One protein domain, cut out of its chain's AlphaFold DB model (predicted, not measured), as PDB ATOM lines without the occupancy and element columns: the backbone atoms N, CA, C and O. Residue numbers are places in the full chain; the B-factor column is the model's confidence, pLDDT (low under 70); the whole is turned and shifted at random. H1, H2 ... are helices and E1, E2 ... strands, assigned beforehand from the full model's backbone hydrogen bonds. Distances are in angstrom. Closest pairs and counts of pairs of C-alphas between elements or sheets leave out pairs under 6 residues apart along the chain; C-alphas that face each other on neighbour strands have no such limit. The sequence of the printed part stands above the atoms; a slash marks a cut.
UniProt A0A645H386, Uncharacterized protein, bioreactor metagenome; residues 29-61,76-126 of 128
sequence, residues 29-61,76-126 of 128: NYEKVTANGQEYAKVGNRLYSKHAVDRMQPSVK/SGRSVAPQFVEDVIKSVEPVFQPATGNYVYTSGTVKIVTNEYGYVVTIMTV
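AT A GLANCE: This is residues 29 to 61 and 76 to 126 of the 128 residues of an uncharacterized protein of bioreactor metagenome (UniProt A0A645H386). A twisted wall of four strands, E4 to E7, has H2 across one face, and a smaller three-strand sheet, E1 to E3, stands off its E7 edge, with H1 in the corner between E3 and E7. The printed part has 84 residues, with two named helices and seven named strands in the order E1 E2 E3 H1 H2 E4 E5 E6 E7. Both sheets, E4-E5-E6-E7 and E1-E2-E3, are antiparallel, and the class is mixed, helices and strands. The whole is compact, with a radius of gyration of the C-alphas of 12.2 A and spans of 37 by 31 by 21 A.

IN THESE COORDINATES: In the larger sheet, E4 is residues 95 to 97, E5 102 to 107 (16.4 A), E6 110 to 114 (13.2 A) and E7 120 to 125 (14.5 A), ending at C-alpha 125 (41.078, 14.037, 32.379). H2 is residues 82 to 91, 14.2 A long. E1 is residues 31 to 35, beginning at C-alpha 31 (45.950, -2.454, 13.856), E2 38 to 43 (15.5 A), E3 46 to 49, and H1 50 to 56.

HOW THE PARTS SIT: E4 E5 E6 E7 and E1 E2 E3 are meanders, each strand the antiparallel neighbour of the one before. N 105 and O 112 of the hairpin E5 and E6 are 2.8 A apart, within hydrogen-bond range. H2 makes two layers with the larger sheet, helix on one face, at a height over the sheet of 9.3 A; it runs across the strands, at 80 degrees to E6 on the local plane. The closest C-alphas of E3 and E7, Tyr 48 and Val 120, are 4.6 A apart. H1 is over E3, at a height of 7.7 A over the smaller sheet, and only just at the larger sheet's level, with a height of 3.6 A. In H1 and H2 every O i to N i+4 pair is within hydrogen-bond range.

THE WHOLE: The C-alphas farthest apart, Lys 61 and Pro 98, are 36.7 A apart. Residues 62 to 75 are not printed, with 12.9 A between C-alphas 61 and 76. The links printed whole are tight. Mean pLDDT of the printed part is 79.0, and residues 56 to 61, 76 to 80 and 125 to 126 are under 70.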
ATOM      1  N   ASN A  29      42.891  -5.082  19.706       76.25
ATOM      2  CA  ASN A  29      41.988  -5.252  18.567       76.25
ATOM      3  C   ASN A  29      42.241  -4.230  17.453       76.25
ATOM      4  O   ASN A  29      41.734  -4.394  16.347       76.25
ATOM      5  N   TYR A  30      43.026  -3.186  17.723       82.00
ATOM      6  CA  TYR A  30      43.429  -2.230  16.701       82.00
ATOM      7  C   TYR A  30      44.663  -2.706  15.935       82.00
ATOM      8  O   TYR A  30      45.531  -3.402  16.466       82.00
ATOM      9  N   GLU A  31      44.761  -2.265  14.682       85.88
ATOM     10  CA  GLU A  31      45.950  -2.454  13.856       85.88
ATOM     11  C   GLU A  31      47.139  -1.725  14.494       85.88
ATOM     12  O   GLU A  31      47.054  -0.535  14.802       85.88
ATOM     13  N   LYS A  32      48.249  -2.435  14.700       90.00
ATOM     14  CA  LYS A  32      49.465  -1.877  15.295       90.00
ATOM     15  C   LYS A  32      50.398  -1.403  14.191       90.00
ATOM     16  O   LYS A  32      50.749  -2.157  13.290       90.00
ATOM     17  N   VAL A  33      50.809  -0.151  14.289       89.75
ATOM     18  CA  VAL A  33      51.712   0.528  13.373       89.75
ATOM     19  C   VAL A  33      52.908   1.009  14.174       89.75
ATOM     20  O   VAL A  33      52.775   1.772  15.132       89.75
ATOM     21  N   THR A  34      54.096   0.581  13.773       88.06
ATOM     22  CA  THR A  34      55.338   1.085  14.356       88.06
ATOM     23  C   THR A  34      55.708   2.389  13.663       88.06
ATOM     24  O   THR A  34      55.999   2.402  12.470       88.06
ATOM     25  N   ALA A  35      55.715   3.487  14.414       82.00
ATOM     26  CA  ALA A  35      56.111   4.804  13.933       82.00
ATOM     27  C   ALA A  35      57.142   5.402  14.896       82.00
ATOM     28  O   ALA A  35      56.995   5.302  16.108       82.00
ATOM     29  N   ASN A  36      58.208   6.018  14.381       76.38
ATOM     30  CA  ASN A  36      59.254   6.636  15.210       76.38
ATOM     31  C   ASN A  36      59.839   5.703  16.302       76.38
ATOM     32  O   ASN A  36      60.068   6.117  17.435       76.38
ATOM     33  N   GLY A  37      59.997   4.410  15.990       81.38
ATOM     34  CA  GLY A  37      60.509   3.408  16.935       81.38
ATOM     35  C   GLY A  37      59.558   3.029  18.078       81.38
ATOM     36  O   GLY A  37      59.944   2.248  18.944       81.38
ATOM     37  N   GLN A  38      58.324   3.539  18.085       82.50
ATOM     38  CA  GLN A  38      57.305   3.214  19.079       82.50
ATOM     39  C   GLN A  38      56.081   2.576  18.403       82.50
ATOM     40  O   GLN A  38      55.734   2.898  17.268       82.50
ATOM     41  N   GLU A  39      55.433   1.641  19.097       88.50
ATOM     42  CA  GLU A  39      54.206   0.999  18.622       88.50
ATOM     43  C   GLU A  39      52.993   1.900  18.899       88.50
ATOM     44  O   GLU A  39      52.794   2.382  20.021       88.50
ATOM     45  N   TYR A  40      52.173   2.108  17.874       88.88
ATOM     46  CA  TYR A  40      50.917   2.845  17.932       88.88
ATOM     47  C   TYR A  40      49.776   1.972  17.411       88.88
ATOM     48  O   TYR A  40      49.962   1.175  16.507       88.88
ATOM     49  N   ALA A  41      48.576   2.141  17.944       88.19
ATOM     50  CA  ALA A  41      47.351   1.589  17.393       88.19
ATOM     51  C   ALA A  41      46.741   2.589  16.416       88.19
ATOM     52  O   ALA A  41      46.555   3.763  16.746       88.19
ATOM     53  N   LYS A  42      46.376   2.123  15.230       86.75
ATOM     54  CA  LYS A  42      45.597   2.889  14.270       86.75
ATOM     55  C   LYS A  42      44.128   2.845  14.675       86.75
ATOM     56  O   LYS A  42      43.470   1.810  14.595       86.75
ATOM     57  N   VAL A  43      43.623   3.987  15.122       82.69
ATOM     58  CA  VAL A  43      42.244   4.170  15.572       82.69
ATOM     59  C   VAL A  43      41.601   5.175  14.619       82.69
ATOM     60  O   VAL A  43      41.870   6.375  14.664       82.69
ATOM     61  N   GLY A  44      40.806   4.667  13.676       81.69
ATOM     62  CA  GLY A  44      40.330   5.462  12.544       81.69
ATOM     63  C   GLY A  44      41.479   5.882  11.627       81.69
ATOM     64  O   GLY A  44      42.199   5.036  11.102       81.69
ATOM     65  N   ASN A  45      41.660   7.195  11.467       82.50
ATOM     66  CA  ASN A  45      42.693   7.782  10.607       82.50
ATOM     67  C   ASN A  45      43.933   8.259  11.378       82.50
ATOM     68  O   ASN A  45      44.838   8.831  10.771       82.50
ATOM     69  N   ARG A  46      43.993   8.046  12.700       85.81
ATOM     70  CA  ARG A  46      45.088   8.535  13.545       85.81
ATOM     71  C   ARG A  46      45.744   7.408  14.331       85.81
ATOM     72  O   ARG A  46      45.132   6.390  14.651       85.81
ATOM     73  N   LEU A  47      47.024   7.604  14.625       89.75
ATOM     74  CA  LEU A  47      47.822   6.715  15.454       89.75
ATOM     75  C   LEU A  47      47.747   7.145  16.920       89.75
ATOM     76  O   LEU A  47      47.969   8.310  17.252       89.75
ATOM     77  N   TYR A  48      47.460   6.189  17.792       86.62
ATOM     78  CA  TYR A  48      47.342   6.363  19.232       86.62
ATOM     79  C   TYR A  48      48.365   5.488  19.926       86.62
ATOM     80  O   TYR A  48      48.561   4.342  19.550       86.62
ATOM     81  N   SER A  49      49.033   5.998  20.949       86.19
ATOM     82  CA  SER A  49      49.929   5.179  21.758       86.19
ATOM     83  C   SER A  49      49.121   4.188  22.602       86.19
ATOM     84  O   SER A  49      47.936   4.407  22.882       86.19
ATOM     85  N   LYS A  50      49.781   3.136  23.097       83.50
ATOM     86  CA  LYS A  50      49.166   2.205  24.057       83.50
ATOM     87  C   LYS A  50      48.580   2.942  25.252       83.50
ATOM     88  O   LYS A  50      47.446   2.700  25.651       83.50
ATOM     89  N   HIS A  51      49.331   3.918  25.747       79.12
ATOM     90  CA  HIS A  51      48.927   4.729  26.878       79.12
ATOM     91  C   HIS A  51      47.680   5.573  26.581       79.12
ATOM     92  O   HIS A  51      46.811   5.701  27.438       79.12
ATOM     93  N   ALA A  52      47.559   6.121  25.370       80.56
ATOM     94  CA  ALA A  52      46.373   6.862  24.958       80.56
ATOM     95  C   ALA A  52      45.145   5.947  24.849       80.56
ATOM     96  O   ALA A  52      44.084   6.291  25.367       80.56
ATOM     97  N   VAL A  53      45.288   4.768  24.230       77.75
ATOM     98  CA  VAL A  53      44.186   3.804  24.091       77.75
ATOM     99  C   VAL A  53      43.714   3.286  25.444       77.75
ATOM    100  O   VAL A  53      42.512   3.313  25.702       77.75
ATOM    101  N   ASP A  54      44.629   2.917  26.340       74.50
ATOM    102  CA  ASP A  54      44.285   2.461  27.694       74.50
ATOM    103  C   ASP A  54      43.509   3.534  28.483       74.50
ATOM    104  O   ASP A  54      42.616   3.219  29.268       74.50
ATOM    105  N   ARG A  55      43.792   4.824  28.247       70.06
ATOM    106  CA  ARG A  55      43.075   5.949  28.878       70.06
ATOM    107  C   ARG A  55      41.717   6.255  28.241       70.06
ATOM    108  O   ARG A  55      40.874   6.856  28.902       70.06
ATOM    109  N   MET A  56      41.490   5.837  26.995       69.94
ATOM    110  CA  MET A  56      40.187   5.942  26.328       69.94
ATOM    111  C   MET A  56      39.210   4.844  26.756       69.94
ATOM    112  O   MET A  56      38.008   5.007  26.565       69.94
ATOM    113  N   GLN A  57      39.678   3.721  27.306       63.53
ATOM    114  CA  GLN A  57      38.801   2.587  27.600       63.53
ATOM    115  C   GLN A  57      37.791   2.877  28.731       63.53
ATOM    116  O   GLN A  57      38.152   3.447  29.766       63.53
ATOM    117  N   PRO A  58      36.516   2.459  28.578       49.59
ATOM    118  CA  PRO A  58      35.495   2.682  29.587       49.59
ATOM    119  C   PRO A  58      35.706   1.804  30.819       49.59
ATOM    120  O   PRO A  58      35.975   0.607  30.724       49.59
ATOM    121  N   SER A  59      35.486   2.387  32.000       46.28
ATOM    122  CA  SER A  59      35.688   1.724  33.302       46.28
ATOM    123  C   SER A  59      34.754   0.526  33.570       46.28
ATOM    124  O   SER A  59      34.951  -0.182  34.552       46.28
ATOM    125  N   VAL A  60      33.758   0.256  32.715       40.69
ATOM    126  CA  VAL A  60      32.740  -0.798  32.923       40.69
ATOM    127  C   VAL A  60      33.255  -2.212  32.593       40.69
ATOM    128  O   VAL A  60      32.696  -3.189  33.078       40.69
ATOM    129  N   LYS A  61      34.378  -2.362  31.872       44.12
ATOM    130  CA  LYS A  61      35.057  -3.667  31.697       44.12
ATOM    131  C   LYS A  61      36.038  -4.020  32.833       44.12
ATOM    132  O   LYS A  61      36.792  -4.974  32.703       44.12
ATOM    133  N   SER A  76      36.844   8.586  38.554       41.16
ATOM    134  CA  SER A  76      36.042   7.702  37.709       41.16
ATOM    135  C   SER A  76      36.310   7.987  36.230       41.16
ATOM    136  O   SER A  76      36.140   9.120  35.777       41.16
ATOM    137  N   GLY A  77      36.774   6.971  35.493       45.00
ATOM    138  CA  GLY A  77      37.233   7.115  34.116       45.00
ATOM    139  C   GLY A  77      36.158   7.742  33.238       45.00
ATOM    140  O   GLY A  77      35.147   7.111  32.927       45.00
ATOM    141  N   ARG A  78      36.378   8.993  32.830       51.38
ATOM    142  CA  ARG A  78      35.613   9.626  31.757       51.38
ATOM    143  C   ARG A  78      36.087   8.993  30.459       51.38
ATOM    144  O   ARG A  78      37.015   9.478  29.835       51.38
ATOM    145  N   SER A  79      35.500   7.851  30.143       60.97
ATOM    146  CA  SER A  79      35.667   7.069  28.925       60.97
ATOM    147  C   SER A  79      35.645   7.973  27.680       60.97
ATOM    148  O   SER A  79      34.572   8.354  27.212       60.97
ATOM    149  N   VAL A  80      36.814   8.393  27.187       67.56
ATOM    150  CA  VAL A  80      36.899   9.339  26.066       67.56
ATOM    151  C   VAL A  80      36.742   8.556  24.768       67.56
ATOM    152  O   VAL A  80      37.609   7.762  24.414       67.56
ATOM    153  N   ALA A  81      35.629   8.767  24.063       73.19
ATOM    154  CA  ALA A  81      35.405   8.125  22.774       73.19
ATOM    155  C   ALA A  81      36.463   8.599  21.755       73.19
ATOM    156  O   ALA A  81      36.733   9.802  21.696       73.19
ATOM    157  N   PRO A  82      37.001   7.715  20.893       75.50
ATOM    158  CA  PRO A  82      37.946   8.118  19.848       75.50
ATOM    159  C   PRO A  82      37.404   9.229  18.942       75.50
ATOM    160  O   PRO A  82      38.127  10.144  18.570       75.50
ATOM    161  N   GLN A  83      36.097   9.192  18.662       77.94
ATOM    162  CA  GLN A  83      35.397  10.251  17.932       77.94
ATOM    163  C   GLN A  83      35.519  11.613  18.621       77.94
ATOM    164  O   GLN A  83      35.845  12.590  17.965       77.94
ATOM    165  N   PHE A  84      35.329  11.671  19.942       79.81
ATOM    166  CA  PHE A  84      35.465  12.915  20.701       79.81
ATOM    167  C   PHE A  84      36.900  13.453  20.655       79.81
ATOM    168  O   PHE A  84      37.097  14.660  20.601       79.81
ATOM    169  N   VAL A  85      37.907  12.572  20.654       81.75
ATOM    170  CA  VAL A  85      39.312  12.989  20.519       81.75
ATOM    171  C   VAL A  85      39.551  13.668  19.175       81.75
ATOM    172  O   VAL A  85      40.117  14.755  19.143       81.75
ATOM    173  N   GLU A  86      39.100  13.051  18.082       81.69
ATOM    174  CA  GLU A  86      39.231  13.634  16.745       81.69
ATOM    175  C   GLU A  86      38.468  14.955  16.622       81.69
ATOM    176  O   GLU A  86      38.991  15.904  16.042       81.69
ATOM    177  N   ASP A  87      37.273  15.043  17.206       81.88
ATOM    178  CA  ASP A  87      36.469  16.266  17.211       81.88
ATOM    179  C   ASP A  87      37.204  17.410  17.922       81.88
ATOM    180  O   ASP A  87      37.338  18.507  17.384       81.88
ATOM    181  N   VAL A  88      37.791  17.131  19.090       84.38
ATOM    182  CA  VAL A  88      38.596  18.110  19.828       84.38
ATOM    183  C   VAL A  88      39.845  18.509  19.050       84.38
ATOM    184  O   VAL A  88      40.152  19.693  19.003       84.38
ATOM    185  N   ILE A  89      40.553  17.569  18.418       85.25
ATOM    186  CA  ILE A  89      41.746  17.892  17.618       85.25
ATOM    187  C   ILE A  89      41.388  18.768  16.406       85.25
ATOM    188  O   ILE A  89      42.173  19.630  16.026       85.25
ATOM    189  N   LYS A  90      40.212  18.567  15.800       84.06
ATOM    190  CA  LYS A  90      39.737  19.369  14.661       84.06
ATOM    191  C   LYS A  90      39.172  20.729  15.067       84.06
ATOM    192  O   LYS A  90      39.202  21.654  14.263       84.06
ATOM    193  N   SER A  91      38.615  20.830  16.272       82.62
ATOM    194  CA  SER A  91      37.858  21.999  16.734       82.62
ATOM    195  C   SER A  91      38.676  22.942  17.621       82.62
ATOM    196  O   SER A  91      38.439  24.147  17.632       82.62
ATOM    197  N   VAL A  92      39.647  22.415  18.372       86.44
ATOM    198  CA  VAL A  92      40.422  23.172  19.364       86.44
ATOM    199  C   VAL A  92      41.831  23.441  18.855       86.44
ATOM    200  O   VAL A  92      42.525  22.531  18.410       86.44
ATOM    201  N   GLU A  93      42.292  24.683  19.003       87.50
ATOM    202  CA  GLU A  93      43.687  25.030  18.743       87.50
ATOM    203  C   GLU A  93      44.609  24.408  19.807       87.50
ATOM    204  O   GLU A  93      44.394  24.595  21.013       87.50
ATOM    205  N   PRO A  94      45.645  23.656  19.405       88.56
ATOM    206  CA  PRO A  94      46.569  23.075  20.357       88.56
ATOM    207  C   PRO A  94      47.506  24.119  20.957       88.56
ATOM    208  O   PRO A  94      48.016  25.006  20.279       88.56
ATOM    209  N   VAL A  95      47.857  23.916  22.222       89.94
ATOM    210  CA  VAL A  95      48.940  24.648  22.877       89.94
ATOM    211  C   VAL A  95      50.249  23.900  22.648       89.94
ATOM    212  O   VAL A  95      50.411  22.771  23.121       89.94
ATOM    213  N   PHE A  96      51.192  24.520  21.937       89.25
ATOM    214  CA  PHE A  96      52.532  23.962  21.758       89.25
ATOM    215  C   PHE A  96      53.305  23.969  23.078       89.25
ATOM    216  O   PHE A  96      53.356  24.974  23.790       89.25
ATOM    217  N   GLN A  97      53.923  22.837  23.402       85.31
ATOM    218  CA  GLN A  97      54.645  22.630  24.644       85.31
ATOM    219  C   GLN A  97      56.150  22.500  24.349       85.31
ATOM    220  O   GLN A  97      56.638  21.394  24.098       85.31
ATOM    221  N   PRO A  98      56.918  23.607  24.404       79.00
ATOM    222  CA  PRO A  98      58.314  23.636  23.950       79.00
ATOM    223  C   PRO A  98      59.239  22.724  24.763       79.00
ATOM    224  O   PRO A  98      60.267  22.289  24.262       79.00
ATOM    225  N   ALA A  99      58.861  22.390  26.000       78.31
ATOM    226  CA  ALA A  99      59.622  21.486  26.858       78.31
ATOM    227  C   ALA A  99      59.638  20.027  26.362       78.31
ATOM    228  O   ALA A  99      60.551  19.283  26.705       78.31
ATOM    229  N   THR A 100      58.624  19.601  25.601       77.38
ATOM    230  CA  THR A 100      58.504  18.212  25.117       77.38
ATOM    231  C   THR A 100      58.331  18.097  23.603       77.38
ATOM    232  O   THR A 100      58.357  16.986  23.088       77.38
ATOM    233  N   GLY A 101      58.137  19.214  22.891       82.75
ATOM    234  CA  GLY A 101      57.823  19.217  21.457       82.75
ATOM    235  C   GLY A 101      56.408  18.721  21.132       82.75
ATOM    236  O   GLY A 101      56.082  18.502  19.970       82.75
ATOM    237  N   ASN A 102      55.561  18.536  22.148       88.44
ATOM    238  CA  ASN A 102      54.199  18.035  21.989       88.44
ATOM    239  C   ASN A 102      53.175  19.172  21.902       88.44
ATOM    240  O   ASN A 102      53.389  20.281  22.391       88.44
ATOM    241  N   TYR A 103      52.015  18.853  21.348       89.50
ATOM    242  CA  TYR A 103      50.847  19.716  21.260       89.50
ATOM    243  C   TYR A 103      49.780  19.253  22.246       89.50
ATOM    244  O   TYR A 103      49.479  18.063  22.326       89.50
ATOM    245  N   VAL A 104      49.202  20.184  23.004       88.94
ATOM    246  CA  VAL A 104      48.170  19.884  24.002       88.94
ATOM    247  C   VAL A 104      46.855  20.548  23.627       88.94
ATOM    248  O   VAL A 104      46.720  21.766  23.693       88.94
ATOM    249  N   TYR A 105      45.860  19.733  23.310       88.88
ATOM    250  CA  TYR A 105      44.486  20.152  23.063       88.88
ATOM    251  C   TYR A 105      43.706  20.047  24.368       88.88
ATOM    252  O   TYR A 105      43.717  18.997  25.014       88.88
ATOM    253  N   THR A 106      43.030  21.117  24.779       84.31
ATOM    254  CA  THR A 106      42.250  21.129  26.024       84.31
ATOM    255  C   THR A 106      40.785  21.405  25.724       84.31
ATOM    256  O   THR A 106      40.445  22.464  25.216       84.31
ATOM    257  N   SER A 107      39.914  20.467  26.093       79.38
ATOM    258  CA  SER A 107      38.461  20.607  26.008       79.38
ATOM    259  C   SER A 107      37.846  20.393  27.390       79.38
ATOM    260  O   SER A 107      37.687  19.265  27.868       79.38
ATOM    261  N   GLY A 108      37.567  21.502  28.083       81.00
ATOM    262  CA  GLY A 108      37.044  21.504  29.450       81.00
ATOM    263  C   GLY A 108      37.956  20.748  30.422       81.00
ATOM    264  O   GLY A 108      39.017  21.231  30.805       81.00
ATOM    265  N   THR A 109      37.541  19.547  30.826       76.00
ATOM    266  CA  THR A 109      38.319  18.673  31.722       76.00
ATOM    267  C   THR A 109      39.217  17.678  30.995       76.00
ATOM    268  O   THR A 109      39.946  16.949  31.656       76.00
ATOM    269  N   VAL A 110      39.115  17.549  29.672       79.62
ATOM    270  CA  VAL A 110      39.886  16.584  28.878       79.62
ATOM    271  C   VAL A 110      41.076  17.296  28.249       79.62
ATOM    272  O   VAL A 110      40.930  18.365  27.664       79.62
ATOM    273  N   LYS A 111      42.255  16.697  28.362       84.62
ATOM    274  CA  LYS A 111      43.491  17.129  27.719       84.62
ATOM    275  C   LYS A 111      44.000  15.999  26.838       84.62
ATOM    276  O   LYS A 111      44.184  14.882  27.316       84.62
ATOM    277  N   ILE A 112      44.230  16.289  25.571       87.00
ATOM    278  CA  ILE A 112      44.782  15.359  24.590       87.00
ATOM    279  C   ILE A 112      46.163  15.874  24.227       87.00
ATOM    280  O   ILE A 112      46.321  17.046  23.902       87.00
ATOM    281  N   VAL A 113      47.165  15.009  24.303       87.94
ATOM    282  CA  VAL A 113      48.544  15.350  23.961       87.94
ATOM    283  C   VAL A 113      48.925  14.592  22.703       87.94
ATOM    284  O   VAL A 113      48.844  13.359  22.682       87.94
ATOM    285  N   THR A 114      49.363  15.312  21.676       90.06
ATOM    286  CA  THR A 114      49.908  14.732  20.448       90.06
ATOM    287  C   THR A 114      51.370  15.105  20.272       90.06
ATOM    288  O   THR A 114      51.818  16.129  20.781       90.06
ATOM    289  N   ASN A 115      52.118  14.297  19.530       87.50
ATOM    290  CA  ASN A 115      53.459  14.682  19.096       87.50
ATOM    291  C   ASN A 115      53.401  15.641  17.891       87.50
ATOM    292  O   ASN A 115      52.322  15.948  17.374       87.50
ATOM    293  N   GLU A 116      54.571  16.084  17.430       84.94
ATOM    294  CA  GLU A 116      54.730  16.933  16.240       84.94
ATOM    295  C   GLU A 116      54.195  16.306  14.941       84.94
ATOM    296  O   GLU A 116      53.759  17.019  14.044       84.94
ATOM    297  N   TYR A 117      54.147  14.973  14.872       83.94
ATOM    298  CA  TYR A 117      53.607  14.212  13.742       83.94
ATOM    299  C   TYR A 117      52.080  14.030  13.811       83.94
ATOM    300  O   TYR A 117      51.484  13.426  12.921       83.94
ATOM    301  N   GLY A 118      51.431  14.509  14.877       82.94
ATOM    302  CA  GLY A 118      49.992  14.371  15.093       82.94
ATOM    303  C   GLY A 118      49.545  13.032  15.694       82.94
ATOM    304  O   GLY A 118      48.347  12.754  15.733       82.94
ATOM    305  N   TYR A 119      50.448  12.190  16.192       88.56
ATOM    306  CA  TYR A 119      50.102  10.951  16.896       88.56
ATOM    307  C   TYR A 119      49.678  11.249  18.328       88.56
ATOM    308  O   TYR A 119      50.339  12.017  19.027       88.56
ATOM    309  N   VAL A 120      48.600  10.619  18.793       86.94
ATOM    310  CA  VAL A 120      48.099  10.801  20.158       86.94
ATOM    311  C   VAL A 120      48.986  10.036  21.126       86.94
ATOM    312  O   VAL A 120      49.008   8.806  21.149       86.94
ATOM    313  N   VAL A 121      49.713  10.773  21.958       86.00
ATOM    314  CA  VAL A 121      50.650  10.214  22.935       86.00
ATOM    315  C   VAL A 121      49.936   9.890  24.239       86.00
ATOM    316  O   VAL A 121      50.168   8.829  24.814       86.00
ATOM    317  N   THR A 122      49.058  10.769  24.721       83.62
ATOM    318  CA  THR A 122      48.297  10.524  25.952       83.62
ATOM    319  C   THR A 122      46.998  11.315  25.989       83.62
ATOM    320  O   THR A 122      46.860  12.353  25.341       83.62
ATOM    321  N   ILE A 123      46.045  10.816  26.772       80.69
ATOM    322  CA  ILE A 123      44.782  11.483  27.068       80.69
ATOM    323  C   ILE A 123      44.635  11.527  28.585       80.69
ATOM    324  O   ILE A 123      44.819  10.532  29.295       80.69
ATOM    325  N   MET A 124      44.339  12.715  29.094       75.75
ATOM    326  CA  MET A 124      44.220  12.997  30.515       75.75
ATOM    327  C   MET A 124      42.888  13.674  30.784       75.75
ATOM    328  O   MET A 124      42.448  14.528  30.023       75.75
ATOM    329  N   THR A 125      42.266  13.333  31.904       69.12
ATOM    330  CA  THR A 125      41.078  14.037  32.379       69.12
ATOM    331  C   THR A 125      41.367  14.608  33.753       69.12
ATOM    332  O   THR A 125      41.647  13.849  34.679       69.12
ATOM    333  N   VAL A 126      41.330  15.931  33.891       61.62
ATOM    334  CA  VAL A 126      41.483  16.589  35.189       61.62
ATOM    335  C   VAL A 126      40.146  16.520  35.926       61.62
ATOM    336  O   VAL A 126      39.153  17.115  35.504       61.62
TER     337      VAL A 126